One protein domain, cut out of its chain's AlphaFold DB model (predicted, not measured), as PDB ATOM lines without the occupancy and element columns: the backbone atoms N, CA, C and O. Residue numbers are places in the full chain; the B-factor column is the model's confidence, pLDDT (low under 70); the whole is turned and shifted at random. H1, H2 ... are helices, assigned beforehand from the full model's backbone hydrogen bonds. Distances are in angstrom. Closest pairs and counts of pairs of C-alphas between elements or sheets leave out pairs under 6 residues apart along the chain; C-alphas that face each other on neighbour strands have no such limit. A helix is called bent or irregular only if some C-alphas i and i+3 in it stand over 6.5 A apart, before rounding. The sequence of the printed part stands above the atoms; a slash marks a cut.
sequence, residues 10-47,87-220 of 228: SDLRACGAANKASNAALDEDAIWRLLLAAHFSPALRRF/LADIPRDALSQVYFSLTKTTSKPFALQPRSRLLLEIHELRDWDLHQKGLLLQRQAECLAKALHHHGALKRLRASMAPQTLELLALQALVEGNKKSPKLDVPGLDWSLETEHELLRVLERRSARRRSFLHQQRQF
ATOM      1  N   SER A  10      -5.961  37.391  31.447       90.69
ATOM      2  CA  SER A  10      -6.175  38.448  32.440       90.69
ATOM      3  C   SER A  10      -7.604  38.420  32.964       90.69
ATOM      4  O   SER A  10      -7.796  38.495  34.179       90.69
ATOM      5  N   ASP A  11      -8.576  38.240  32.071       92.44
ATOM      6  CA  ASP A  11      -9.994  38.166  32.414       92.44
ATOM      7  C   ASP A  11     -10.287  36.961  33.308       92.44
ATOM      8  O   ASP A  11     -10.932  37.099  34.350       92.44
ATOM      9  N   LEU A  12      -9.764  35.782  32.953       90.94
ATOM     10  CA  LEU A  12      -9.932  34.565  33.752       90.94
ATOM     11  C   LEU A  12      -9.338  34.738  35.153       90.94
ATOM     12  O   LEU A  12      -9.975  34.389  36.148       90.94
ATOM     13  N   ARG A  13      -8.144  35.337  35.251       91.12
ATOM     14  CA  ARG A  13      -7.497  35.606  36.539       91.12
ATOM     15  C   ARG A  13      -8.293  36.606  37.378       91.12
ATOM     16  O   ARG A  13      -8.430  36.402  38.584       91.12
ATOM     17  N   ALA A  14      -8.815  37.664  36.761       93.88
ATOM     18  CA  ALA A  14      -9.663  38.639  37.438       93.88
ATOM     19  C   ALA A  14     -10.955  37.989  37.961       93.88
ATOM     20  O   ALA A  14     -11.319  38.194  39.118       93.88
ATOM     21  N   CYS A  15     -11.595  37.132  37.156       91.19
ATOM     22  CA  CYS A  15     -12.788  36.382  37.554       91.19
ATOM     23  C   CYS A  15     -12.511  35.422  38.721       91.19
ATOM     24  O   CYS A  15     -13.285  35.382  39.677       91.19
ATOM     25  N   GLY A  16     -11.397  34.682  38.674       93.12
ATOM     26  CA  GLY A  16     -10.984  33.785  39.758       93.12
ATOM     27  C   GLY A  16     -10.699  34.531  41.065       93.12
ATOM     28  O   GLY A  16     -11.130  34.101  42.132       93.12
ATOM     29  N   ALA A  17     -10.052  35.697  40.990       95.06
ATOM     30  CA  ALA A  17      -9.787  36.529  42.165       95.06
ATOM     31  C   ALA A  17     -11.065  37.129  42.779       95.06
ATOM     32  O   ALA A  17     -11.143  37.300  43.995       95.06
ATOM     33  N   ALA A  18     -12.066  37.442  41.951       95.75
ATOM     34  CA  ALA A  18     -13.313  38.053  42.399       95.75
ATOM     35  C   ALA A  18     -14.278  37.059  43.073       95.75
ATOM     36  O   ALA A  18     -15.078  37.467  43.914       95.75
ATOM     37  N   ASN A  19     -14.236  35.767  42.716       95.31
ATOM     38  CA  ASN A  19     -15.214  34.782  43.180       95.31
ATOM     39  C   ASN A  19     -14.601  33.385  43.384       95.31
ATOM     40  O   ASN A  19     -14.107  32.765  42.444       95.31
ATOM     41  N   LYS A  20     -14.740  32.828  44.598       95.25
ATOM     42  CA  LYS A  20     -14.281  31.467  44.941       95.25
ATOM     43  C   LYS A  20     -14.885  30.384  44.043       95.25
ATOM     44  O   LYS A  20     -14.182  29.442  43.701       95.25
ATOM     45  N   ALA A  21     -16.157  30.515  43.655       94.81
ATOM     46  CA  ALA A  21     -16.802  29.554  42.760       94.81
ATOM     47  C   ALA A  21     -16.189  29.603  41.351       94.81
ATOM     48  O   ALA A  21     -15.943  28.563  40.751       94.81
ATOM     49  N   SER A  22     -15.876  30.803  40.852       91.94
ATOM     50  CA  SER A  22     -15.151  30.977  39.590       91.94
ATOM     51  C   SER A  22     -13.734  30.417  39.674       91.94
ATOM     52  O   SER A  22     -13.287  29.783  38.728       91.94
ATOM     53  N   ASN A  23     -13.046  30.595  40.806       93.06
ATOM     54  CA  ASN A  23     -11.731  29.999  41.017       93.06
ATOM     55  C   ASN A  23     -11.782  28.464  41.011       93.06
ATOM     56  O   ASN A  23     -10.992  27.848  40.315       93.06
ATOM     57  N   ALA A  24     -12.743  27.858  41.716       93.44
ATOM     58  CA  ALA A  24     -12.930  26.406  41.710       93.44
ATOM     59  C   ALA A  24     -13.267  25.870  40.309       93.44
ATOM     60  O   ALA A  24     -12.793  24.810  39.922       93.44
ATOM     61  N   ALA A  25     -14.034  26.625  39.517       90.50
ATOM     62  CA  ALA A  25     -14.315  26.262  38.134       90.50
ATOM     63  C   ALA A  25     -13.042  26.280  37.263       90.50
ATOM     64  O   ALA A  25     -12.884  25.432  36.392       90.50
ATOM     65  N   LEU A  26     -12.102  27.204  37.510       91.12
ATOM     66  CA  LEU A  26     -10.798  27.223  36.827       91.12
ATOM     67  C   LEU A  26      -9.903  26.030  37.196       91.12
ATOM     68  O   LEU A  26      -8.955  25.757  36.462       91.12
ATOM     69  N   ASP A  27     -10.204  25.306  38.273       91.19
ATOM     70  CA  ASP A  27      -9.537  24.043  38.600       91.19
ATOM     71  C   ASP A  27     -10.111  22.861  37.786       91.19
ATOM     72  O   ASP A  27      -9.529  21.778  37.771       91.19
ATOM     73  N   GLU A  28     -11.226  23.047  37.064       93.06
ATOM     74  CA  GLU A  28     -11.810  22.014  36.208       93.06
ATOM     75  C   GLU A  28     -11.124  21.937  34.831       93.06
ATOM     76  O   GLU A  28     -11.130  22.883  34.037       93.06
ATOM     77  N   ASP A  29     -10.636  20.746  34.466       93.25
ATOM     78  CA  ASP A  29     -10.020  20.459  33.157       93.25
ATOM     79  C   ASP A  29     -10.888  20.869  31.958       93.25
ATOM     80  O   ASP A  29     -10.383  21.218  30.886       93.25
ATOM     81  N   ALA A  30     -12.213  20.769  32.112       93.44
ATOM     82  CA  ALA A  30     -13.174  21.043  31.052       93.44
ATOM     83  C   ALA A  30     -13.071  22.492  30.556       93.44
ATOM     84  O   ALA A  30     -13.187  22.736  29.352       93.44
ATOM     85  N   ILE A  31     -12.789  23.439  31.458       92.81
ATOM     86  CA  ILE A  31     -12.613  24.847  31.099       92.81
ATOM     87  C   ILE A  31     -11.351  25.025  30.260       92.81
ATOM     88  O   ILE A  31     -11.404  25.657  29.204       92.81
ATOM     89  N   TRP A  32     -10.234  24.420  30.661       95.19
ATOM     90  CA  TRP A  32      -8.978  24.538  29.921       95.19
ATOM     91  C   TRP A  32      -9.049  23.911  28.532       95.19
ATOM     92  O   TRP A  32      -8.574  24.513  27.571       95.19
ATOM     93  N   ARG A  33      -9.695  22.748  28.390       95.94
ATOM     94  CA  ARG A  33      -9.933  22.147  27.067       95.94
ATOM     95  C   ARG A  33     -10.791  23.051  26.185       95.94
ATOM     96  O   ARG A  33     -10.468  23.232  25.013       95.94
ATOM     97  N   LEU A  34     -11.844  23.653  26.745       94.12
ATOM     98  CA  LEU A  34     -12.704  24.583  26.014       94.12
ATOM     99  C   LEU A  34     -11.932  25.830  25.555       94.12
ATOM    100  O   LEU A  34     -12.067  26.237  24.404       94.12
ATOM    101  N   LEU A  35     -11.093  26.400  26.422       94.50
ATOM    102  CA  LEU A  35     -10.247  27.554  26.102       94.50
ATOM    103  C   LEU A  35      -9.180  27.218  25.052       94.50
ATOM    104  O   LEU A  35      -8.975  27.988  24.116       94.50
ATOM    105  N   LEU A  36      -8.525  26.061  25.168       96.38
ATOM    106  CA  LEU A  36      -7.560  25.584  24.174       96.38
ATOM    107  C   LEU A  36      -8.220  25.395  22.805       96.38
ATOM    108  O   LEU A  36      -7.691  25.874  21.800       96.38
ATOM    109  N   ALA A  37      -9.392  24.755  22.765       95.81
ATOM    110  CA  ALA A  37     -10.164  24.587  21.540       95.81
ATOM    111  C   ALA A  37     -10.565  25.939  20.931       95.81
ATOM    112  O   ALA A  37     -10.403  26.139  19.729       95.81
ATOM    113  N   ALA A  38     -11.057  26.873  21.749       94.19
ATOM    114  CA  ALA A  38     -11.540  28.169  21.285       94.19
ATOM    115  C   ALA A  38     -10.408  29.073  20.768       94.19
ATOM    116  O   ALA A  38     -10.521  29.639  19.682       94.19
ATOM    117  N   HIS A  39      -9.310  29.205  21.515       95.06
ATOM    118  CA  HIS A  39      -8.255  30.182  21.212       95.06
ATOM    119  C   HIS A  39      -7.170  29.642  20.286       95.06
ATOM    120  O   HIS A  39      -6.550  30.406  19.547       95.06
ATOM    121  N   PHE A  40      -6.935  28.330  20.307       96.81
ATOM    122  CA  PHE A  40      -5.806  27.708  19.617       96.81
ATOM    123  C   PHE A  40      -6.230  26.634  18.612       96.81
ATOM    124  O   PHE A  40      -5.391  25.841  18.185       96.81
ATOM    125  N   SER A  41      -7.492  26.636  18.156       96.50
ATOM    126  CA  SER A  41      -7.967  25.746  17.079       96.50
ATOM    127  C   SER A  41      -7.028  25.721  15.859       96.50
ATOM    128  O   SER A  41      -6.656  24.623  15.442       96.50
ATOM    129  N   PRO A  42      -6.542  26.858  15.311       97.31
ATOM    130  CA  PRO A  42      -5.609  26.824  14.183       97.31
ATOM    131  C   PRO A  42      -4.288  26.098  14.487       97.31
ATOM    132  O   PRO A  42      -3.777  25.370  13.637       97.31
ATOM    133  N   ALA A  43      -3.746  26.253  15.698       97.56
ATOM    134  CA  ALA A  43      -2.518  25.576  16.113       97.56
ATOM    135  C   ALA A  43      -2.743  24.072  16.332       97.56
ATOM    136  O   ALA A  43      -1.921  23.266  15.900       97.56
ATOM    137  N   LEU A  44      -3.875  23.687  16.933       97.62
ATOM    138  CA  LEU A  44      -4.276  22.286  17.100       97.62
ATOM    139  C   LEU A  44      -4.462  21.592  15.744       97.62
ATOM    140  O   LEU A  44      -3.951  20.494  15.547       97.62
ATOM    141  N   ARG A  45      -5.117  22.257  14.782       96.94
ATOM    142  CA  ARG A  45      -5.245  21.772  13.397       96.94
ATOM    143  C   ARG A  45      -3.887  21.580  12.743       96.94
ATOM    144  O   ARG A  45      -3.632  20.538  12.144       96.94
ATOM    145  N   ARG A  46      -2.997  22.571  12.880       96.75
ATOM    146  CA  ARG A  46      -1.646  22.485  12.319       96.75
ATOM    147  C   ARG A  46      -0.869  21.320  12.924       96.75
ATOM    148  O   ARG A  46      -0.243  20.577  12.180       96.75
ATOM    149  N   PHE A  47      -0.933  21.144  14.241       96.88
ATOM    150  CA  PHE A  47      -0.314  20.011  14.918       96.88
ATOM    151  C   PHE A  47      -0.905  18.673  14.445       96.88
ATOM    152  O   PHE A  47      -0.152  17.778  14.070       96.88
ATOM    153  N   LEU A  87      -7.075  17.040  22.446       97.06
ATOM    154  CA  LEU A  87      -7.238  17.687  23.752       97.06
ATOM    155  C   LEU A  87      -7.514  16.697  24.892       97.06
ATOM    156  O   LEU A  87      -7.237  17.008  26.055       97.06
ATOM    157  N   ALA A  88      -8.092  15.535  24.591       97.19
ATOM    158  CA  ALA A  88      -8.267  14.452  25.550       97.19
ATOM    159  C   ALA A  88      -6.923  13.791  25.891       97.19
ATOM    160  O   ALA A  88      -6.724  13.419  27.046       97.19
ATOM    161  N   ASP A  89      -6.005  13.738  24.922       97.12
ATOM    162  CA  ASP A  89      -4.667  13.154  25.066       97.12
ATOM    163  C   ASP A  89      -3.710  14.020  25.909       97.12
ATOM    164  O   ASP A  89      -2.704  13.519  26.415       97.12
ATOM    165  N   ILE A  90      -4.004  15.313  26.101       96.81
ATOM    166  CA  ILE A  90      -3.203  16.180  26.979       96.81
ATOM    167  C   ILE A  90      -3.451  15.782  28.449       96.81
ATOM    168  O   ILE A  90      -4.613  15.767  28.881       96.81
ATOM    169  N   PRO A  91      -2.389  15.523  29.245       96.50
ATOM    170  CA  PRO A  91      -2.517  15.250  30.674       96.50
ATOM    171  C   PRO A  91      -3.291  16.351  31.399       96.50
ATOM    172  O   PRO A  91      -3.116  17.541  31.125       96.50
ATOM    173  N   ARG A  92      -4.166  15.954  32.326       95.25
ATOM    174  CA  ARG A  92      -5.103  16.859  33.013       95.25
ATOM    175  C   ARG A  92      -4.381  17.991  33.745       95.25
ATOM    176  O   ARG A  92      -4.693  19.163  33.559       95.25
ATOM    177  N   ASP A  93      -3.336  17.629  34.475       94.56
ATOM    178  CA  ASP A  93      -2.439  18.520  35.207       94.56
ATOM    179  C   ASP A  93      -1.618  19.455  34.299       94.56
ATOM    180  O   ASP A  93      -1.182  20.518  34.742       94.56
ATOM    181  N   ALA A  94      -1.455  19.115  33.017       96.06
ATOM    182  CA  ALA A  94      -0.701  19.913  32.053       96.06
ATOM    183  C   ALA A  94      -1.557  20.931  31.276       96.06
ATOM    184  O   ALA A  94      -1.002  21.864  30.694       96.06
ATOM    185  N   LEU A  95      -2.890  20.802  31.243       96.38
ATOM    186  CA  LEU A  95      -3.765  21.612  30.377       96.38
ATOM    187  C   LEU A  95      -3.595  23.127  30.577       96.38
ATOM    188  O   LEU A  95      -3.438  23.875  29.605       96.38
ATOM    189  N   SER A  96      -3.587  23.582  31.830       94.81
ATOM    190  CA  SER A  96      -3.402  24.998  32.163       94.81
ATOM    191  C   SER A  96      -2.002  25.481  31.765       94.81
ATOM    192  O   SER A  96      -1.852  26.524  31.126       94.81
ATOM    193  N   GLN A  97      -0.964  24.684  32.035       95.75
ATOM    194  CA  GLN A  97       0.414  24.983  31.650       95.75
ATOM    195  C   GLN A  97       0.588  25.075  30.129       95.75
ATOM    196  O   GLN A  97       1.294  25.967  29.645       95.75
ATOM    197  N   VAL A  98      -0.064  24.195  29.368       96.94
ATOM    198  CA  VAL A  98      -0.078  24.242  27.902       96.94
ATOM    199  C   VAL A  98      -0.736  25.530  27.430       96.94
ATOM    200  O   VAL A  98      -0.137  26.257  26.637       96.94
ATOM    201  N   TYR A  99      -1.906  25.876  27.971       96.19
ATOM    202  CA  TYR A  99      -2.580  27.135  27.659       96.19
ATOM    203  C   TYR A  99      -1.682  28.356  27.939       96.19
ATOM    204  O   TYR A  99      -1.539  29.246  27.094       96.19
ATOM    205  N   PHE A 100      -0.983  28.381  29.078       94.31
ATOM    206  CA  PHE A 100      -0.023  29.447  29.394       94.31
ATOM    207  C   PHE A 100       1.176  29.478  28.456       94.31
ATOM    208  O   PHE A 100       1.662  30.549  28.095       94.31
ATOM    209  N   SER A 101       1.673  28.315  28.058       96.12
ATOM    210  CA  SER A 101       2.799  28.228  27.132       96.12
ATOM    211  C   SER A 101       2.406  28.755  25.752       96.12
ATOM    212  O   SER A 101       3.158  29.516  25.145       96.12
ATOM    213  N   LEU A 102       1.197  28.435  25.288       96.31
ATOM    214  CA  LEU A 102       0.660  28.902  24.011       96.31
ATOM    215  C   LEU A 102       0.386  30.408  23.991       96.31
ATOM    216  O   LEU A 102       0.754  31.074  23.026       96.31
ATOM    217  N   THR A 103      -0.187  30.964  25.062       94.75
ATOM    218  CA  THR A 103      -0.415  32.419  25.186       94.75
ATOM    219  C   THR A 103       0.894  33.209  25.271       94.75
ATOM    220  O   THR A 103       0.984  34.313  24.738       94.75
ATOM    221  N   LYS A 104       1.937  32.643  25.892       94.62
ATOM    222  CA  LYS A 104       3.284  33.243  25.946       94.62
ATOM    223  C   LYS A 104       4.101  33.030  24.675       94.62
ATOM    224  O   LYS A 104       5.153  33.654  24.519       94.62
ATOM    225  N   THR A 105       3.664  32.148  23.778       94.69
ATOM    226  CA  THR A 105       4.355  31.913  22.512       94.69
ATOM    227  C   THR A 105       4.212  33.156  21.648       94.69
ATOM    228  O   THR A 105       3.112  33.628  21.379       94.69
ATOM    229  N   THR A 106       5.341  33.705  21.210       90.81
ATOM    230  CA  THR A 106       5.380  34.904  20.369       90.81
ATOM    231  C   THR A 106       6.156  34.629  19.089       90.81
ATOM    232  O   THR A 106       6.942  33.683  18.997       90.81
ATOM    233  N   SER A 107       5.990  35.504  18.101       84.44
ATOM    234  CA  SER A 107       6.808  35.518  16.888       84.44
ATOM    235  C   SER A 107       8.151  36.242  17.075       84.44
ATOM    236  O   SER A 107       8.823  36.527  16.089       84.44
ATOM    237  N   LYS A 108       8.558  36.590  18.309       87.75
ATOM    238  CA  LYS A 108       9.862  37.231  18.552       87.75
ATOM    239  C   LYS A 108      10.991  36.324  18.029       87.75
ATOM    240  O   LYS A 108      10.915  35.113  18.232       87.75
ATOM    241  N   PRO A 109      12.015  36.857  17.347       88.38
ATOM    242  CA  PRO A 109      12.418  38.266  17.302       88.38
ATOM    243  C   PRO A 109      11.752  39.127  16.209       88.38
ATOM    244  O   PRO A 109      12.072  40.306  16.104       88.38
ATOM    245  N   PHE A 110      10.804  38.602  15.432       91.31
ATOM    246  CA  PHE A 110      10.241  39.274  14.252       91.31
ATOM    247  C   PHE A 110       9.158  40.308  14.589       91.31
ATOM    248  O   PHE A 110       8.014  40.206  14.150       91.31
ATOM    249  N   ALA A 111       9.503  41.312  15.388       90.69
ATOM    250  CA  ALA A 111       8.650  42.466  15.647       90.69
ATOM    251  C   ALA A 111       9.283  43.716  15.025       90.69
ATOM    252  O   ALA A 111      10.243  44.264  15.563       90.69
ATOM    253  N   LEU A 112       8.744  44.176  13.891       90.31
ATOM    254  CA  LEU A 112       9.189  45.433  13.287       90.31
ATOM    255  C   LEU A 112       8.733  46.622  14.126       90.31
ATOM    256  O   LEU A 112       7.570  46.718  14.523       90.31
ATOM    257  N   GLN A 113       9.641  47.577  14.313       92.88
ATOM    258  CA  GLN A 113       9.287  48.886  14.849       92.88
ATOM    259  C   GLN A 113       8.292  49.590  13.909       92.88
ATOM    260  O   GLN A 113       8.392  49.427  12.690       92.88
ATOM    261  N   PRO A 114       7.367  50.428  14.413       93.94
ATOM    262  CA  PRO A 114       6.400  51.125  13.563       93.94
ATOM    263  C   PRO A 114       7.039  51.893  12.396       93.94
ATOM    264  O   PRO A 114       6.549  51.827  11.275       93.94
ATOM    265  N   ARG A 115       8.189  52.547  12.625       94.25
ATOM    266  CA  ARG A 115       8.947  53.249  11.571       94.25
ATOM    267  C   ARG A 115       9.528  52.300  10.522       94.25
ATOM    268  O   ARG A 115       9.488  52.605   9.340       94.25
ATOM    269  N   SER A 116      10.027  51.146  10.951       92.88
ATOM    270  CA  SER A 116      10.549  50.099  10.072       92.88
ATOM    271  C   SER A 116       9.476  49.541   9.134       92.88
ATOM    272  O   SER A 116       9.764  49.273   7.973       92.88
ATOM    273  N   ARG A 117       8.222  49.430   9.598       94.00
ATOM    274  CA  ARG A 117       7.094  48.986   8.756       94.00
ATOM    275  C   ARG A 117       6.824  49.929   7.577       94.00
ATOM    276  O   ARG A 117       6.355  49.458   6.552       94.00
ATOM    277  N   LEU A 118       7.138  51.223   7.705       94.81
ATOM    278  CA  LEU A 118       6.955  52.217   6.637       94.81
ATOM    279  C   LEU A 118       7.994  52.099   5.509       94.81
ATOM    280  O   LEU A 118       7.820  52.717   4.466       94.81
ATOM    281  N   LEU A 119       9.073  51.336   5.716       94.56
ATOM    282  CA  LEU A 119      10.104  51.097   4.698       94.56
ATOM    283  C   LEU A 119       9.763  49.926   3.761       94.56
ATOM    284  O   LEU A 119      10.437  49.738   2.743       94.56
ATOM    285  N   LEU A 120       8.749  49.134   4.117       95.56
ATOM    286  CA  LEU A 120       8.238  48.037   3.305       95.56
ATOM    287  C   LEU A 120       7.150  48.533   2.358       95.56
ATOM    288  O   LEU A 120       6.280  49.316   2.744       95.56
ATOM    289  N   GLU A 121       7.146  47.999   1.141       95.69
ATOM    290  CA  GLU A 121       6.009  48.160   0.240       95.69
ATOM    291  C   GLU A 121       4.776  47.425   0.796       95.69
ATOM    292  O   GLU A 121       4.892  46.443   1.531       95.69
ATOM    293  N   ILE A 122       3.566  47.829   0.393       94.88
ATOM    294  CA  ILE A 122       2.310  47.221   0.888       94.88
ATOM    295  C   ILE A 122       2.297  45.693   0.708       94.88
ATOM    296  O   ILE A 122       1.835  44.963   1.585       94.88
ATOM    297  N   HIS A 123       2.799  45.194  -0.425       95.38
ATOM    298  CA  HIS A 123       2.855  43.756  -0.689       95.38
ATOM    299  C   HIS A 123       3.888  43.039   0.197       95.38
ATOM    300  O   HIS A 123       3.643  41.920   0.633       95.38
ATOM    301  N   GLU A 124       5.005  43.693   0.519       97.31
ATOM    302  CA  GLU A 124       6.026  43.163   1.426       97.31
ATOM    303  C   GLU A 124       5.513  43.126   2.868       97.31
ATOM    304  O   GLU A 124       5.773  42.164   3.585       97.31
ATOM    305  N   LEU A 125       4.730  44.128   3.283       96.62
ATOM    306  CA  LEU A 125       4.092  44.151   4.599       96.62
ATOM    307  C   LEU A 125       3.045  43.036   4.750       96.62
ATOM    308  O   LEU A 125       2.957  42.405   5.801       96.62
ATOM    309  N   ARG A 126       2.274  42.755   3.693       96.94
ATOM    310  CA  ARG A 126       1.347  41.610   3.670       96.94
ATOM    311  C   ARG A 126       2.094  40.285   3.790       96.94
ATOM    312  O   ARG A 126       1.685  39.434   4.575       96.94
ATOM    313  N   ASP A 127       3.187  40.134   3.044       97.50
ATOM    314  CA  ASP A 127       4.039  38.947   3.117       97.50
ATOM    315  C   ASP A 127       4.666  38.804   4.519       97.50
ATOM    316  O   ASP A 127       4.700  37.700   5.060       97.50
ATOM    317  N   TRP A 128       5.091  39.911   5.143       97.06
ATOM    318  CA  TRP A 128       5.571  39.935   6.528       97.06
ATOM    319  C   TRP A 128       4.521  39.390   7.498       97.06
ATOM    320  O   TRP A 128       4.790  38.443   8.235       97.06
ATOM    321  N   ASP A 129       3.311  39.960   7.482       96.69
ATOM    322  CA  ASP A 129       2.241  39.556   8.396       96.69
ATOM    323  C   ASP A 129       1.831  38.087   8.162       96.69
ATOM    324  O   ASP A 129       1.526  37.370   9.118       96.69
ATOM    325  N   LEU A 130       1.850  37.616   6.908       97.19
ATOM    326  CA  LEU A 130       1.570  36.223   6.548       97.19
ATOM    327  C   LEU A 130       2.606  35.270   7.151       97.19
ATOM    328  O   LEU A 130       2.233  34.325   7.852       97.19
ATOM    329  N   HIS A 131       3.896  35.531   6.930       97.19
ATOM    330  CA  HIS A 131       4.970  34.679   7.444       97.19
ATOM    331  C   HIS A 131       5.062  34.733   8.968       97.19
ATOM    332  O   HIS A 131       5.251  33.701   9.607       97.19
ATOM    333  N   GLN A 132       4.841  35.905   9.573       96.38
ATOM    334  CA  GLN A 132       4.832  36.076  11.026       96.38
ATOM    335  C   GLN A 132       3.700  35.271  11.681       96.38
ATOM    336  O   GLN A 132       3.929  34.596  12.689       96.38
ATOM    337  N   LYS A 133       2.488  35.309  11.108       96.25
ATOM    338  CA  LYS A 133       1.351  34.496  11.569       96.25
ATOM    339  C   LYS A 133       1.616  33.006  11.382       96.25
ATOM    340  O   LYS A 133       1.382  32.238  12.310       96.25
ATOM    341  N   GLY A 134       2.131  32.603  10.219       96.25
ATOM    342  CA  GLY A 134       2.491  31.211   9.942       96.25
ATOM    343  C   GLY A 134       3.501  30.663  10.952       96.25
ATOM    344  O   GLY A 134       3.262  29.620  11.558       96.25
ATOM    345  N   LEU A 135       4.570  31.417  11.214       96.06
ATOM    346  CA  LEU A 135       5.591  31.052  12.194       96.06
ATOM    347  C   LEU A 135       5.027  30.978  13.620       96.06
ATOM    348  O   LEU A 135       5.352  30.055  14.365       96.06
ATOM    349  N   LEU A 136       4.165  31.926  14.013       96.44
ATOM    350  CA  LEU A 136       3.502  31.892  15.321       96.44
ATOM    351  C   LEU A 136       2.679  30.606  15.493       96.44
ATOM    352  O   LEU A 136       2.806  29.937  16.518       96.44
ATOM    353  N   LEU A 137       1.891  30.240  14.479       97.00
ATOM    354  CA  LEU A 137       1.089  29.016  14.488       97.00
ATOM    355  C   LEU A 137       1.958  27.757  14.577       97.00
ATOM    356  O   LEU A 137       1.635  26.847  15.337       97.00
ATOM    357  N   GLN A 138       3.076  27.702  13.849       96.19
ATOM    358  CA  GLN A 138       4.008  26.571  13.915       96.19
ATOM    359  C   GLN A 138       4.668  26.442  15.292       96.19
ATOM    360  O   GLN A 138       4.798  25.332  15.801       96.19
ATOM    361  N   ARG A 139       5.028  27.558  15.936       96.31
ATOM    362  CA  ARG A 139       5.579  27.550  17.301       96.31
ATOM    363  C   ARG A 139       4.556  27.104  18.338       96.31
ATOM    364  O   ARG A 139       4.886  26.341  19.240       96.31
ATOM    365  N   GLN A 140       3.307  27.540  18.190       97.25
ATOM    366  CA  GLN A 140       2.206  27.068  19.028       97.25
ATOM    367  C   GLN A 140       1.977  25.560  18.838       97.25
ATOM    368  O   GLN A 140       1.858  24.825  19.817       97.25
ATOM    369  N   ALA A 141       2.014  25.066  17.598       97.38
ATOM    370  CA  ALA A 141       1.977  23.632  17.318       97.38
ATOM    371  C   ALA A 141       3.195  22.884  17.902       97.38
ATOM    372  O   ALA A 141       3.042  21.780  18.418       97.38
ATOM    373  N   GLU A 142       4.393  23.481  17.899       96.94
ATOM    374  CA  GLU A 142       5.574  22.919  18.572       96.94
ATOM    375  C   GLU A 142       5.356  22.810  20.091       96.94
ATOM    376  O   GLU A 142       5.737  21.805  20.691       96.94
ATOM    377  N   CYS A 143       4.738  23.809  20.727       97.00
ATOM    378  CA  CYS A 143       4.381  23.740  22.145       97.00
ATOM    379  C   CYS A 143       3.419  22.580  22.438       97.00
ATOM    380  O   CYS A 143       3.635  21.858  23.411       97.00
ATOM    381  N   LEU A 144       2.418  22.358  21.580       97.56
ATOM    382  CA  LEU A 144       1.516  21.204  21.680       97.56
ATOM    383  C   LEU A 144       2.272  19.879  21.511       97.56
ATOM    384  O   LEU A 144       2.123  18.979  22.332       97.56
ATOM    385  N   ALA A 145       3.151  19.784  20.509       96.94
ATOM    386  CA  ALA A 145       3.970  18.595  20.275       96.94
ATOM    387  C   ALA A 145       4.862  18.254  21.479       96.94
ATOM    388  O   ALA A 145       5.027  17.083  21.812       96.94
ATOM    389  N   LYS A 146       5.425  19.270  22.149       96.69
ATOM    390  CA  LYS A 146       6.210  19.092  23.383       96.69
ATOM    391  C   LYS A 146       5.350  18.573  24.531       96.69
ATOM    392  O   LYS A 146       5.778  17.651  25.214       96.69
ATOM    393  N   ALA A 147       4.165  19.149  24.723       96.25
ATOM    394  CA  ALA A 147       3.244  18.754  25.786       96.25
ATOM    395  C   ALA A 147       2.732  17.316  25.632       96.25
ATOM    396  O   ALA A 147       2.519  16.630  26.622       96.25
ATOM    397  N   LEU A 148       2.579  16.856  24.388       96.38
ATOM    398  CA  LEU A 148       2.168  15.493  24.043       96.38
ATOM    399  C   LEU A 148       3.354  14.539  23.821       96.38
ATOM    400  O   LEU A 148       3.168  13.428  23.335       96.38
ATOM    401  N   HIS A 149       4.584  14.969  24.127       96.31
ATOM    402  CA  HIS A 149       5.817  14.188  23.955       96.31
ATOM    403  C   HIS A 149       6.026  13.608  22.539       96.31
ATOM    404  O   HIS A 149       6.702  12.596  22.350       96.31
ATOM    405  N   HIS A 150       5.498  14.271  21.510       96.19
ATOM    406  CA  HIS A 150       5.524  13.763  20.143       96.19
ATOM    407  C   HIS A 150       6.756  14.257  19.358       96.19
ATOM    408  O   HIS A 150       6.699  15.194  18.553       96.19
ATOM    409  N   HIS A 151       7.902  13.604  19.580       96.00
ATOM    410  CA  HIS A 151       9.208  14.014  19.038       96.00
ATOM    411  C   HIS A 151       9.287  14.075  17.501       96.00
ATOM    412  O   HIS A 151       9.957  14.955  16.957       96.00
ATOM    413  N   GLY A 152       8.594  13.181  16.786       95.12
ATOM    414  CA  GLY A 152       8.589  13.175  15.317       95.12
ATOM    415  C   GLY A 152       7.944  14.438  14.736       95.12
ATOM    416  O   GLY A 152       8.555  15.153  13.942       95.12
ATOM    417  N   ALA A 153       6.739  14.760  15.215       95.25
ATOM    418  CA  ALA A 153       6.033  15.994  14.854       95.25
ATOM    419  C   ALA A 153       6.830  17.239  15.260       95.25
ATOM    420  O   ALA A 153       6.908  18.185  14.485       95.25
ATOM    421  N   LEU A 154       7.487  17.222  16.425       95.81
ATOM    422  CA  LEU A 154       8.362  18.312  16.857       95.81
ATOM    423  C   LEU A 154       9.485  18.590  15.843       95.81
ATOM    424  O   LEU A 154       9.723  19.745  15.486       95.81
ATOM    425  N   LYS A 155      10.166  17.545  15.356       95.25
ATOM    426  CA  LYS A 155      11.234  17.678  14.352       95.25
ATOM    427  C   LYS A 155      10.695  18.218  13.024       95.25
ATOM    428  O   LYS A 155      11.297  19.131  12.462       95.25
ATOM    429  N   ARG A 156       9.555  17.699  12.551       95.00
ATOM    430  CA  ARG A 156       8.906  18.166  11.312       95.00
ATOM    431  C   ARG A 156       8.454  19.616  11.407       95.00
ATOM    432  O   ARG A 156       8.757  20.400  10.517       95.00
ATOM    433  N   LEU A 157       7.823  19.997  12.517       95.69
ATOM    434  CA  LEU A 157       7.417  21.376  12.773       95.69
ATOM    435  C   LEU A 157       8.614  22.322  12.720       95.69
ATOM    436  O   LEU A 157       8.545  23.328  12.022       95.69
ATOM    437  N   ARG A 158       9.732  21.971  13.367       95.25
ATOM    438  CA  ARG A 158      10.972  22.763  13.309       95.25
ATOM    439  C   ARG A 158      11.524  22.908  11.901       95.25
ATOM    440  O   ARG A 158      11.771  24.030  11.474       95.25
ATOM    441  N   ALA A 159      11.635  21.807  11.163       94.44
ATOM    442  CA  ALA A 159      12.052  21.857   9.764       94.44
ATOM    443  C   ALA A 159      11.105  22.738   8.930       94.44
ATOM    444  O   ALA A 159      11.551  23.554   8.127       94.44
ATOM    445  N   SER A 160       9.797  22.643   9.184       95.25
ATOM    446  CA  SER A 160       8.784  23.422   8.476       95.25
ATOM    447  C   SER A 160       8.812  24.914   8.795       95.25
ATOM    448  O   SER A 160       8.237  25.653   8.011       95.25
ATOM    449  N   MET A 161       9.423  25.352   9.908       95.88
ATOM    450  CA  MET A 161       9.541  26.767  10.305       95.88
ATOM    451  C   MET A 161      10.685  27.496   9.595       95.88
ATOM    452  O   MET A 161      10.684  28.732   9.542       95.88
ATOM    453  N   ALA A 162      11.684  26.764   9.091       95.31
ATOM    454  CA  ALA A 162      12.870  27.361   8.488       95.31
ATOM    455  C   ALA A 162      12.529  28.285   7.297       95.31
ATOM    456  O   ALA A 162      12.985  29.428   7.313       95.31
ATOM    457  N   PRO A 163      11.668  27.904   6.330       96.25
ATOM    458  CA  PRO A 163      11.328  28.773   5.202       96.25
ATOM    459  C   PRO A 163      10.694  30.109   5.619       96.25
ATOM    460  O   PRO A 163      11.120  31.162   5.154       96.25
ATOM    461  N   GLN A 164       9.717  30.101   6.531       96.38
ATOM    462  CA  GLN A 164       9.050  31.317   7.023       96.38
ATOM    463  C   GLN A 164      10.037  32.199   7.789       96.38
ATOM    464  O   GLN A 164      10.004  33.423   7.673       96.38
ATOM    465  N   THR A 165      10.934  31.576   8.553       96.25
ATOM    466  CA  THR A 165      12.000  32.271   9.276       96.25
ATOM    467  C   THR A 165      12.945  32.981   8.308       96.25
ATOM    468  O   THR A 165      13.245  34.157   8.503       96.25
ATOM    469  N   LEU A 166      13.372  32.306   7.236       96.19
ATOM    470  CA  LEU A 166      14.229  32.886   6.201       96.19
ATOM    471  C   LEU A 166      13.539  34.030   5.449       96.19
ATOM    472  O   LEU A 166      14.161  35.059   5.203       96.19
ATOM    473  N   GLU A 167      12.250  33.895   5.138       97.38
ATOM    474  CA  GLU A 167      11.460  34.961   4.511       97.38
ATOM    475  C   GLU A 167      11.339  36.201   5.411       97.38
ATOM    476  O   GLU A 167      11.506  37.328   4.940       97.38
ATOM    477  N   LEU A 168      11.110  36.016   6.717       96.38
ATOM    478  CA  LEU A 168      11.075  37.119   7.684       96.38
ATOM    479  C   LEU A 168      12.444  37.788   7.843       96.38
ATOM    480  O   LEU A 168      12.522  39.016   7.852       96.38
ATOM    481  N   LEU A 169      13.527  37.009   7.909       95.12
ATOM    482  CA  LEU A 169      14.895  37.539   7.936       95.12
ATOM    483  C   LEU A 169      15.210  38.345   6.672       95.12
ATOM    484  O   LEU A 169      15.788  39.429   6.757       95.12
ATOM    485  N   ALA A 170      14.792  37.852   5.504       95.31
ATOM    486  CA  ALA A 170      14.992  38.547   4.242       95.31
ATOM    487  C   ALA A 170      14.235  39.884   4.197       95.31
ATOM    488  O   ALA A 170      14.807  40.906   3.818       95.31
ATOM    489  N   LEU A 171      12.970  39.906   4.630       95.81
ATOM    490  CA  LEU A 171      12.188  41.142   4.723       95.81
ATOM    491  C   LEU A 171      12.782  42.124   5.741       95.81
ATOM    492  O   LEU A 171      12.829  43.324   5.481       95.81
ATOM    493  N   GLN A 172      13.280  41.632   6.876       94.94
ATOM    494  CA  GLN A 172      13.933  42.471   7.878       94.94
ATOM    495  C   GLN A 172      15.221  43.107   7.335       94.94
ATOM    496  O   GLN A 172      15.450  44.300   7.532       94.94
ATOM    497  N   ALA A 173      16.027  42.355   6.585       93.75
ATOM    498  CA  ALA A 173      17.238  42.880   5.960       93.75
ATOM    499  C   ALA A 173      16.947  43.980   4.919       93.75
ATOM    500  O   ALA A 173      17.712  44.943   4.817       93.75
ATOM    501  N   LEU A 174      15.828  43.888   4.183       93.69
ATOM    502  CA  LEU A 174      15.392  44.952   3.266       93.69
ATOM    503  C   LEU A 174      15.094  46.265   3.999       93.69
ATOM    504  O   LEU A 174      15.403  47.338   3.486       93.69
ATOM    505  N   VAL A 175      14.510  46.184   5.195       93.44
ATOM    506  CA  VAL A 175      14.197  47.345   6.042       93.44
ATOM    507  C   VAL A 175      15.460  47.963   6.635       93.44
ATOM    508  O   VAL A 175      15.590  49.185   6.690       93.44
ATOM    509  N   GLU A 176      16.386  47.136   7.116       91.06
ATOM    510  CA  GLU A 176      17.588  47.606   7.813       91.06
ATOM    511  C   GLU A 176      18.646  48.188   6.862       91.06
ATOM    512  O   GLU A 176      19.516  48.947   7.302       91.06
ATOM    513  N   GLY A 177      18.529  47.903   5.561       82.31
ATOM    514  CA  GLY A 177      19.289  48.539   4.489       82.31
ATOM    515  C   GLY A 177      20.778  48.219   4.554       82.31
ATOM    516  O   GLY A 177      21.560  49.067   4.972       82.31
ATOM    517  N   ASN A 178      21.171  47.001   4.154       70.00
ATOM    518  CA  ASN A 178      22.556  46.483   4.080       70.00
ATOM    519  C   ASN A 178      23.448  46.676   5.322       70.00
ATOM    520  O   ASN A 178      24.625  46.307   5.310       70.00
ATOM    521  N   LYS A 179      22.914  47.214   6.420       73.94
ATOM    522  CA  LYS A 179      23.548  47.155   7.731       73.94
ATOM    523  C   LYS A 179      23.668  45.671   8.059       73.94
ATOM    524  O   LYS A 179      22.711  44.934   7.842       73.94
ATOM    525  N   LYS A 180      24.884  45.256   8.438       70.75
ATOM    526  CA  LYS A 180      25.325  43.866   8.660       70.75
ATOM    527  C   LYS A 180      24.150  42.936   8.959       70.75
ATOM    528  O   LYS A 180      23.440  43.197   9.925       70.75
ATOM    529  N   SER A 181      23.987  41.890   8.144       63.84
ATOM    530  CA  SER A 181      22.908  40.909   8.284       63.84
ATOM    531  C   SER A 181      22.747  40.545   9.758       63.84
ATOM    532  O   SER A 181      23.703  40.054  10.372       63.84
ATOM    533  N   PRO A 182      21.591  40.844  10.372       64.19
ATOM    534  CA  PRO A 182      21.411  40.534  11.768       64.19
ATOM    535  C   PRO A 182      21.325  39.012  11.829       64.19
ATOM    536  O   PRO A 182      20.301  38.414  11.497       64.19
ATOM    537  N   LYS A 183      22.430  38.359  12.210       73.31
ATOM    538  CA  LYS A 183      22.403  36.983  12.702       73.31
ATOM    539  C   LYS A 183      21.625  37.025  14.011       73.31
ATOM    540  O   LYS A 183      22.197  37.093  15.093       73.31
ATOM    541  N   LEU A 184      20.305  37.131  13.888       80.75
ATOM    542  CA  LEU A 184      19.397  37.013  15.005       80.75
ATOM    543  C   LEU A 184      19.553  35.590  15.516       80.75
ATOM    544  O   LEU A 184      19.564  34.630  14.738       80.75
ATOM    545  N   ASP A 185      19.686  35.472  16.827       86.81
ATOM    546  CA  ASP A 185      19.524  34.198  17.498       86.81
ATOM    547  C   ASP A 185      18.044  33.813  17.371       86.81
ATOM    548  O   ASP A 185      17.182  34.290  18.116       86.81
ATOM    549  N   VAL A 186      17.722  33.083  16.298       89.31
ATOM    550  CA  VAL A 186      16.361  32.647  15.996       89.31
ATOM    551  C   VAL A 186      16.203  31.214  16.496       89.31
ATOM    552  O   VAL A 186      16.816  30.303  15.937       89.31
ATOM    553  N   PRO A 187      15.342  30.978  17.502       84.19
ATOM    554  CA  PRO A 187      15.111  29.636  18.014       84.19
ATOM    555  C   PRO A 187      14.645  28.688  16.905       84.19
ATOM    556  O   PRO A 187      13.651  28.968  16.231       84.19
ATOM    557  N   GLY A 188      15.340  27.557  16.767       83.62
ATOM    558  CA  GLY A 188      14.990  26.484  15.832       83.62
ATOM    559  C   GLY A 188      15.556  26.630  14.418       83.62
ATOM    560  O   GLY A 188      15.254  25.778  13.587       83.62
ATOM    561  N   LEU A 189      16.359  27.665  14.144       91.75
ATOM    562  CA  LEU A 189      17.095  27.789  12.891       91.75
ATOM    563  C   LEU A 189      18.569  27.436  13.110       91.75
ATOM    564  O   LEU A 189      19.304  28.183  13.754       91.75
ATOM    565  N   ASP A 190      19.006  26.324  12.524       92.31
ATOM    566  CA  ASP A 190      20.416  25.952  12.521       92.31
ATOM    567  C   ASP A 190      21.145  26.749  11.428       92.31
ATOM    568  O   ASP A 190      20.925  26.563  10.224       92.31
ATOM    569  N   TRP A 191      22.009  27.673  11.855       92.25
ATOM    570  CA  TRP A 191      22.849  28.474  10.964       92.25
ATOM    571  C   TRP A 191      23.976  27.622  10.370       92.25
ATOM    572  O   TRP A 191      25.105  27.615  10.857       92.25
ATOM    573  N   SER A 192      23.651  26.891   9.308       94.25
ATOM    574  CA  SER A 192      24.604  26.185   8.457       94.25
ATOM    575  C   SER A 192      24.958  27.023   7.223       94.25
ATOM    576  O   SER A 192      24.258  27.977   6.874       94.25
ATOM    577  N   LEU A 193      26.023  26.632   6.516       94.50
ATOM    578  CA  LEU A 193      26.383  27.234   5.230       94.50
ATOM    579  C   LEU A 193      25.222  27.131   4.223       94.50
ATOM    580  O   LEU A 193      24.983  28.059   3.459       94.50
ATOM    581  N   GLU A 194      24.471  26.029   4.232       95.56
ATOM    582  CA  GLU A 194      23.306  25.832   3.363       95.56
ATOM    583  C   GLU A 194      22.182  26.829   3.678       95.56
ATOM    584  O   GLU A 194      21.661  27.475   2.766       95.56
ATOM    585  N   THR A 195      21.870  27.024   4.964       94.19
ATOM    586  CA  THR A 195      20.880  28.007   5.427       94.19
ATOM    587  C   THR A 195      21.270  29.428   5.016       94.19
ATOM    588  O   THR A 195      20.419  30.204   4.580       94.19
ATOM    589  N   GLU A 196      22.560  29.776   5.098       94.62
ATOM    590  CA  GLU A 196      23.066  31.073   4.631       94.62
ATOM    591  C   GLU A 196      22.887  31.247   3.112       94.62
ATOM    592  O   GLU A 196      22.419  32.297   2.666       94.62
ATOM    593  N   HIS A 197      23.177  30.220   2.307       95.56
ATOM    594  CA  HIS A 197      22.949  30.266   0.857       95.56
ATOM    595  C   HIS A 197      21.462  30.353   0.492       95.56
ATOM    596  O   HIS A 197      21.103  31.049  -0.459       95.56
ATOM    597  N   GLU A 198      20.582  29.656   1.215       96.38
ATOM    598  CA  GLU A 198      19.132  29.778   1.019       96.38
ATOM    599  C   GLU A 198      18.657  31.195   1.367       96.38
ATOM    600  O   GLU A 198      17.921  31.798   0.586       96.38
ATOM    601  N   LEU A 199      19.145  31.782   2.467       95.12
ATOM    602  CA  LEU A 199      18.834  33.169   2.825       95.12
ATOM    603  C   LEU A 199      19.246  34.148   1.718       95.12
ATOM    604  O   LEU A 199      18.459  35.023   1.353       95.12
ATOM    605  N   LEU A 200      20.450  33.994   1.159       95.25
ATOM    606  CA  LEU A 200      20.920  34.817   0.041       95.25
ATOM    607  C   LEU A 200      20.013  34.674  -1.187       95.25
ATOM    608  O   LEU A 200      19.596  35.681  -1.760       95.25
ATOM    609  N   ARG A 201      19.611  33.447  -1.540       97.00
ATOM    610  CA  ARG A 201      18.667  33.203  -2.645       97.00
ATOM    611  C   ARG A 201      17.309  33.868  -2.410       97.00
ATOM    612  O   ARG A 201      16.733  34.440  -3.340       97.00
ATOM    613  N   VAL A 202      16.783  33.824  -1.184       96.94
ATOM    614  CA  VAL A 202      15.527  34.506  -0.823       96.94
ATOM    615  C   VAL A 202      15.691  36.027  -0.925       96.94
ATOM    616  O   VAL A 202      14.845  36.692  -1.527       96.94
ATOM    617  N   LEU A 203      16.795  36.585  -0.418       95.62
ATOM    618  CA  LEU A 203      17.115  38.016  -0.500       95.62
ATOM    619  C   LEU A 203      17.212  38.520  -1.942       95.62
ATOM    620  O   LEU A 203      16.643  39.565  -2.275       95.62
ATOM    621  N   GLU A 204      17.901  37.785  -2.811       96.38
ATOM    622  CA  GLU A 204      18.032  38.115  -4.231       96.38
ATOM    623  C   GLU A 204      16.671  38.121  -4.926       96.38
ATOM    624  O   GLU A 204      16.326  39.091  -5.612       96.38
ATOM    625  N   ARG A 205      15.858  37.081  -4.689       97.75
ATOM    626  CA  ARG A 205      14.496  36.965  -5.228       97.75
ATOM    627  C   ARG A 205      13.619  38.134  -4.787       97.75
ATOM    628  O   ARG A 205      12.941  38.748  -5.613       97.75
ATOM    629  N   ARG A 206      13.650  38.472  -3.496       96.38
ATOM    630  CA  ARG A 206      12.907  39.597  -2.910       96.38
ATOM    631  C   ARG A 206      13.347  40.931  -3.508       96.38
ATOM    632  O   ARG A 206      12.510  41.705  -3.967       96.38
ATOM    633  N   SER A 207      14.655  41.155  -3.599       95.50
ATOM    634  CA  SER A 207      15.234  42.363  -4.191       95.50
ATOM    635  C   SER A 207      14.852  42.520  -5.666       95.50
ATOM    636  O   SER A 207      14.506  43.617  -6.107       95.50
ATOM    637  N   ALA A 208      14.872  41.429  -6.439       96.81
ATOM    638  CA  ALA A 208      14.432  41.426  -7.830       96.81
ATOM    639  C   ALA A 208      12.935  41.749  -7.960       96.81
ATOM    640  O   ALA A 208      12.563  42.589  -8.783       96.81
ATOM    641  N   ARG A 209      12.086  41.150  -7.111       97.06
ATOM    642  CA  ARG A 209      10.641  41.427  -7.073       97.06
ATOM    643  C   ARG A 209      10.359  42.895  -6.756       97.06
ATOM    644  O   ARG A 209       9.569  43.511  -7.466       97.06
ATOM    645  N   ARG A 210      11.051  43.473  -5.767       96.38
ATOM    646  CA  ARG A 210      10.915  44.892  -5.413       96.38
ATOM    647  C   ARG A 210      11.308  45.811  -6.571       96.38
ATOM    648  O   ARG A 210      10.554  46.717  -6.908       96.38
ATOM    649  N   ARG A 211      12.443  45.553  -7.236       97.12
ATOM    650  CA  ARG A 211      12.866  46.324  -8.424       97.12
ATOM    651  C   ARG A 211      11.837  46.257  -9.551       97.12
ATOM    652  O   ARG A 211      11.517  47.288 -10.133       97.12
ATOM    653  N   SER A 212      11.316  45.063  -9.837       97.56
ATOM    654  CA  SER A 212      10.276  44.863 -10.853       97.56
ATOM    655  C   SER A 212       9.003  45.643 -10.514       97.56
ATOM    656  O   SER A 212       8.484  46.378 -11.349       97.56
ATOM    657  N   PHE A 213       8.555  45.569  -9.259       96.81
ATOM    658  CA  PHE A 213       7.382  46.297  -8.780       96.81
ATOM    659  C   PHE A 213       7.540  47.818  -8.908       96.81
ATOM    660  O   PHE A 213       6.671  48.480  -9.470       96.81
ATOM    661  N   LEU A 214       8.672  48.374  -8.468       95.56
ATOM    662  CA  LEU A 214       8.957  49.808  -8.596       95.56
ATOM    663  C   LEU A 214       9.052  50.246 -10.064       95.56
ATOM    664  O   LEU A 214       8.600  51.333 -10.423       95.56
ATOM    665  N   HIS A 215       9.614  49.399 -10.929       97.31
ATOM    666  CA  HIS A 215       9.654  49.659 -12.364       97.31
ATOM    667  C   HIS A 215       8.245  49.725 -12.967       97.31
ATOM    668  O   HIS A 215       7.940  50.678 -13.681       97.31
ATOM    669  N   GLN A 216       7.374  48.771 -12.628       96.94
ATOM    670  CA  GLN A 216       5.974  48.768 -13.059       96.94
ATOM    671  C   GLN A 216       5.231  50.006 -12.553       96.94
ATOM    672  O   GLN A 216       4.590  50.692 -13.342       96.94
ATOM    673  N   GLN A 217       5.365  50.350 -11.269       95.44
ATOM    674  CA  GLN A 217       4.758  51.563 -10.711       95.44
ATOM    675  C   GLN A 217       5.206  52.823 -11.454       95.44
ATOM    676  O   GLN A 217       4.379  53.660 -11.807       95.44
ATOM    677  N   ARG A 218       6.505  52.943 -11.748       96.25
ATOM    678  CA  ARG A 218       7.026  54.059 -12.540       96.25
ATOM    679  C   ARG A 218       6.409  54.093 -13.937       96.25
ATOM    680  O   ARG A 218       6.048  55.169 -14.394       96.25
ATOM    681  N   GLN A 219       6.290  52.950 -14.612       96.88
ATOM    682  CA  GLN A 219       5.663  52.883 -15.935       96.88
ATOM    683  C   GLN A 219       4.200  53.332 -15.898       96.88
ATOM    684  O   GLN A 219       3.808  54.126 -16.749       96.88
ATOM    685  N   PHE A 220       3.423  52.889 -14.905       96.25
ATOM    686  CA  PHE A 220       2.040  53.337 -14.720       96.25
ATOM    687  C   PHE A 220       1.955  54.854 -14.517       96.25
ATOM    688  O   PHE A 220       1.210  55.524 -15.223       96.25
TER     689      PHE A 220
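Overview. This is residues 10 to 47 and 87 to 220 of the 228 residues of a protein of Polarella glacialis (UniProt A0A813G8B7). A long helical hairpin, H6 and the bent H7, makes the middle of an elongated all-helix domain; H3 and H4 pack on H6 near one end, H1 and H2 lie beyond, and H8 crosses H7b, its residues 215 to 220 sticking out. The printed part has 172 residues, with eight named helices, H1 to H8 in chain order, and no named strand. It is loose, with a radius of gyration of the C-alphas of 20.2 A, and spans 66 by 35 by 27 A.

Arrangement. H1, residues 10 to 18, and H2, residues 20 to 26, touch only at the corner, closest C-alphas Gly 16 and Asn 23, 4.1 A. H3, residues 29 to 47, touches H4, residues 92 to 104, at a steep tilt of 54 degrees, closest C-alphas Trp 32 and Leu 95, 6.0 A. H3 has a kink of 84 degrees near residue 41, and with residues 42 to 47 alone it touches H6, residues 122 to 147, closest C-alphas Phe 47 and Ala 141, 4.9 A. H4 touches H6 at a shallow tilt of 21 degrees, opposite ways, closest C-alphas Leu 102 and Gln 140, 5.5 A. H7, residues 151 to 176, assigned as one helix by its hydrogen bonds, is bent, C-alphas 160 and 163 being 6.8 A apart; its arms are H7a, residues 151 to 160, and H7b, residues 163 to 176. H6 and H7a form a hairpin at 9 degrees, closest C-alphas Ala 145 and Leu 154, 5.6 A. H6 touches H7b, closest C-alphas His 131 and Gln 164, 5.3 A. H5, residues 114 to 117, only just touches H7b, with 3 pairs of C-alphas within 8 A, closest Ser 116 and Val 175, 6.1 A. H8, residues 193 to 220, touches H7b at a steep tilt of 58 degrees, closest C-alphas Ala 170 and Leu 203, 5.2 A. Each O i to N i+4 pair is within hydrogen-bond range in H1, H2, H6, H7a, H7b and H8, against 13 of 15 in H3 and 7 of 9 in H4; H5 is too short for such a pair.

Along the chain. H1 begins at C-alpha 10, (-6.175, 38.448, 32.440). H3, 20.7 A long, and H4, 19.7 A, are irregular: C-alphas 39 and 42 are 8.2 A apart, C-alphas 93 and 96 7.2 A. H6 is 37.8 A long; H8, 40.9 A, ends at C-alpha 220, (2.040, 53.337, -14.720).

Size, cuts and confidence. The two farthest C-alphas, of Lys 20 and Gln 219, are 67.5 A apart. Residues 48 to 86 are not printed; C-alphas 47 and 87 are 11.5 A apart across the cut. The link from H7 to H8, residues 177 to 192, is long, and residues 181 to 182 have pLDDT under 70.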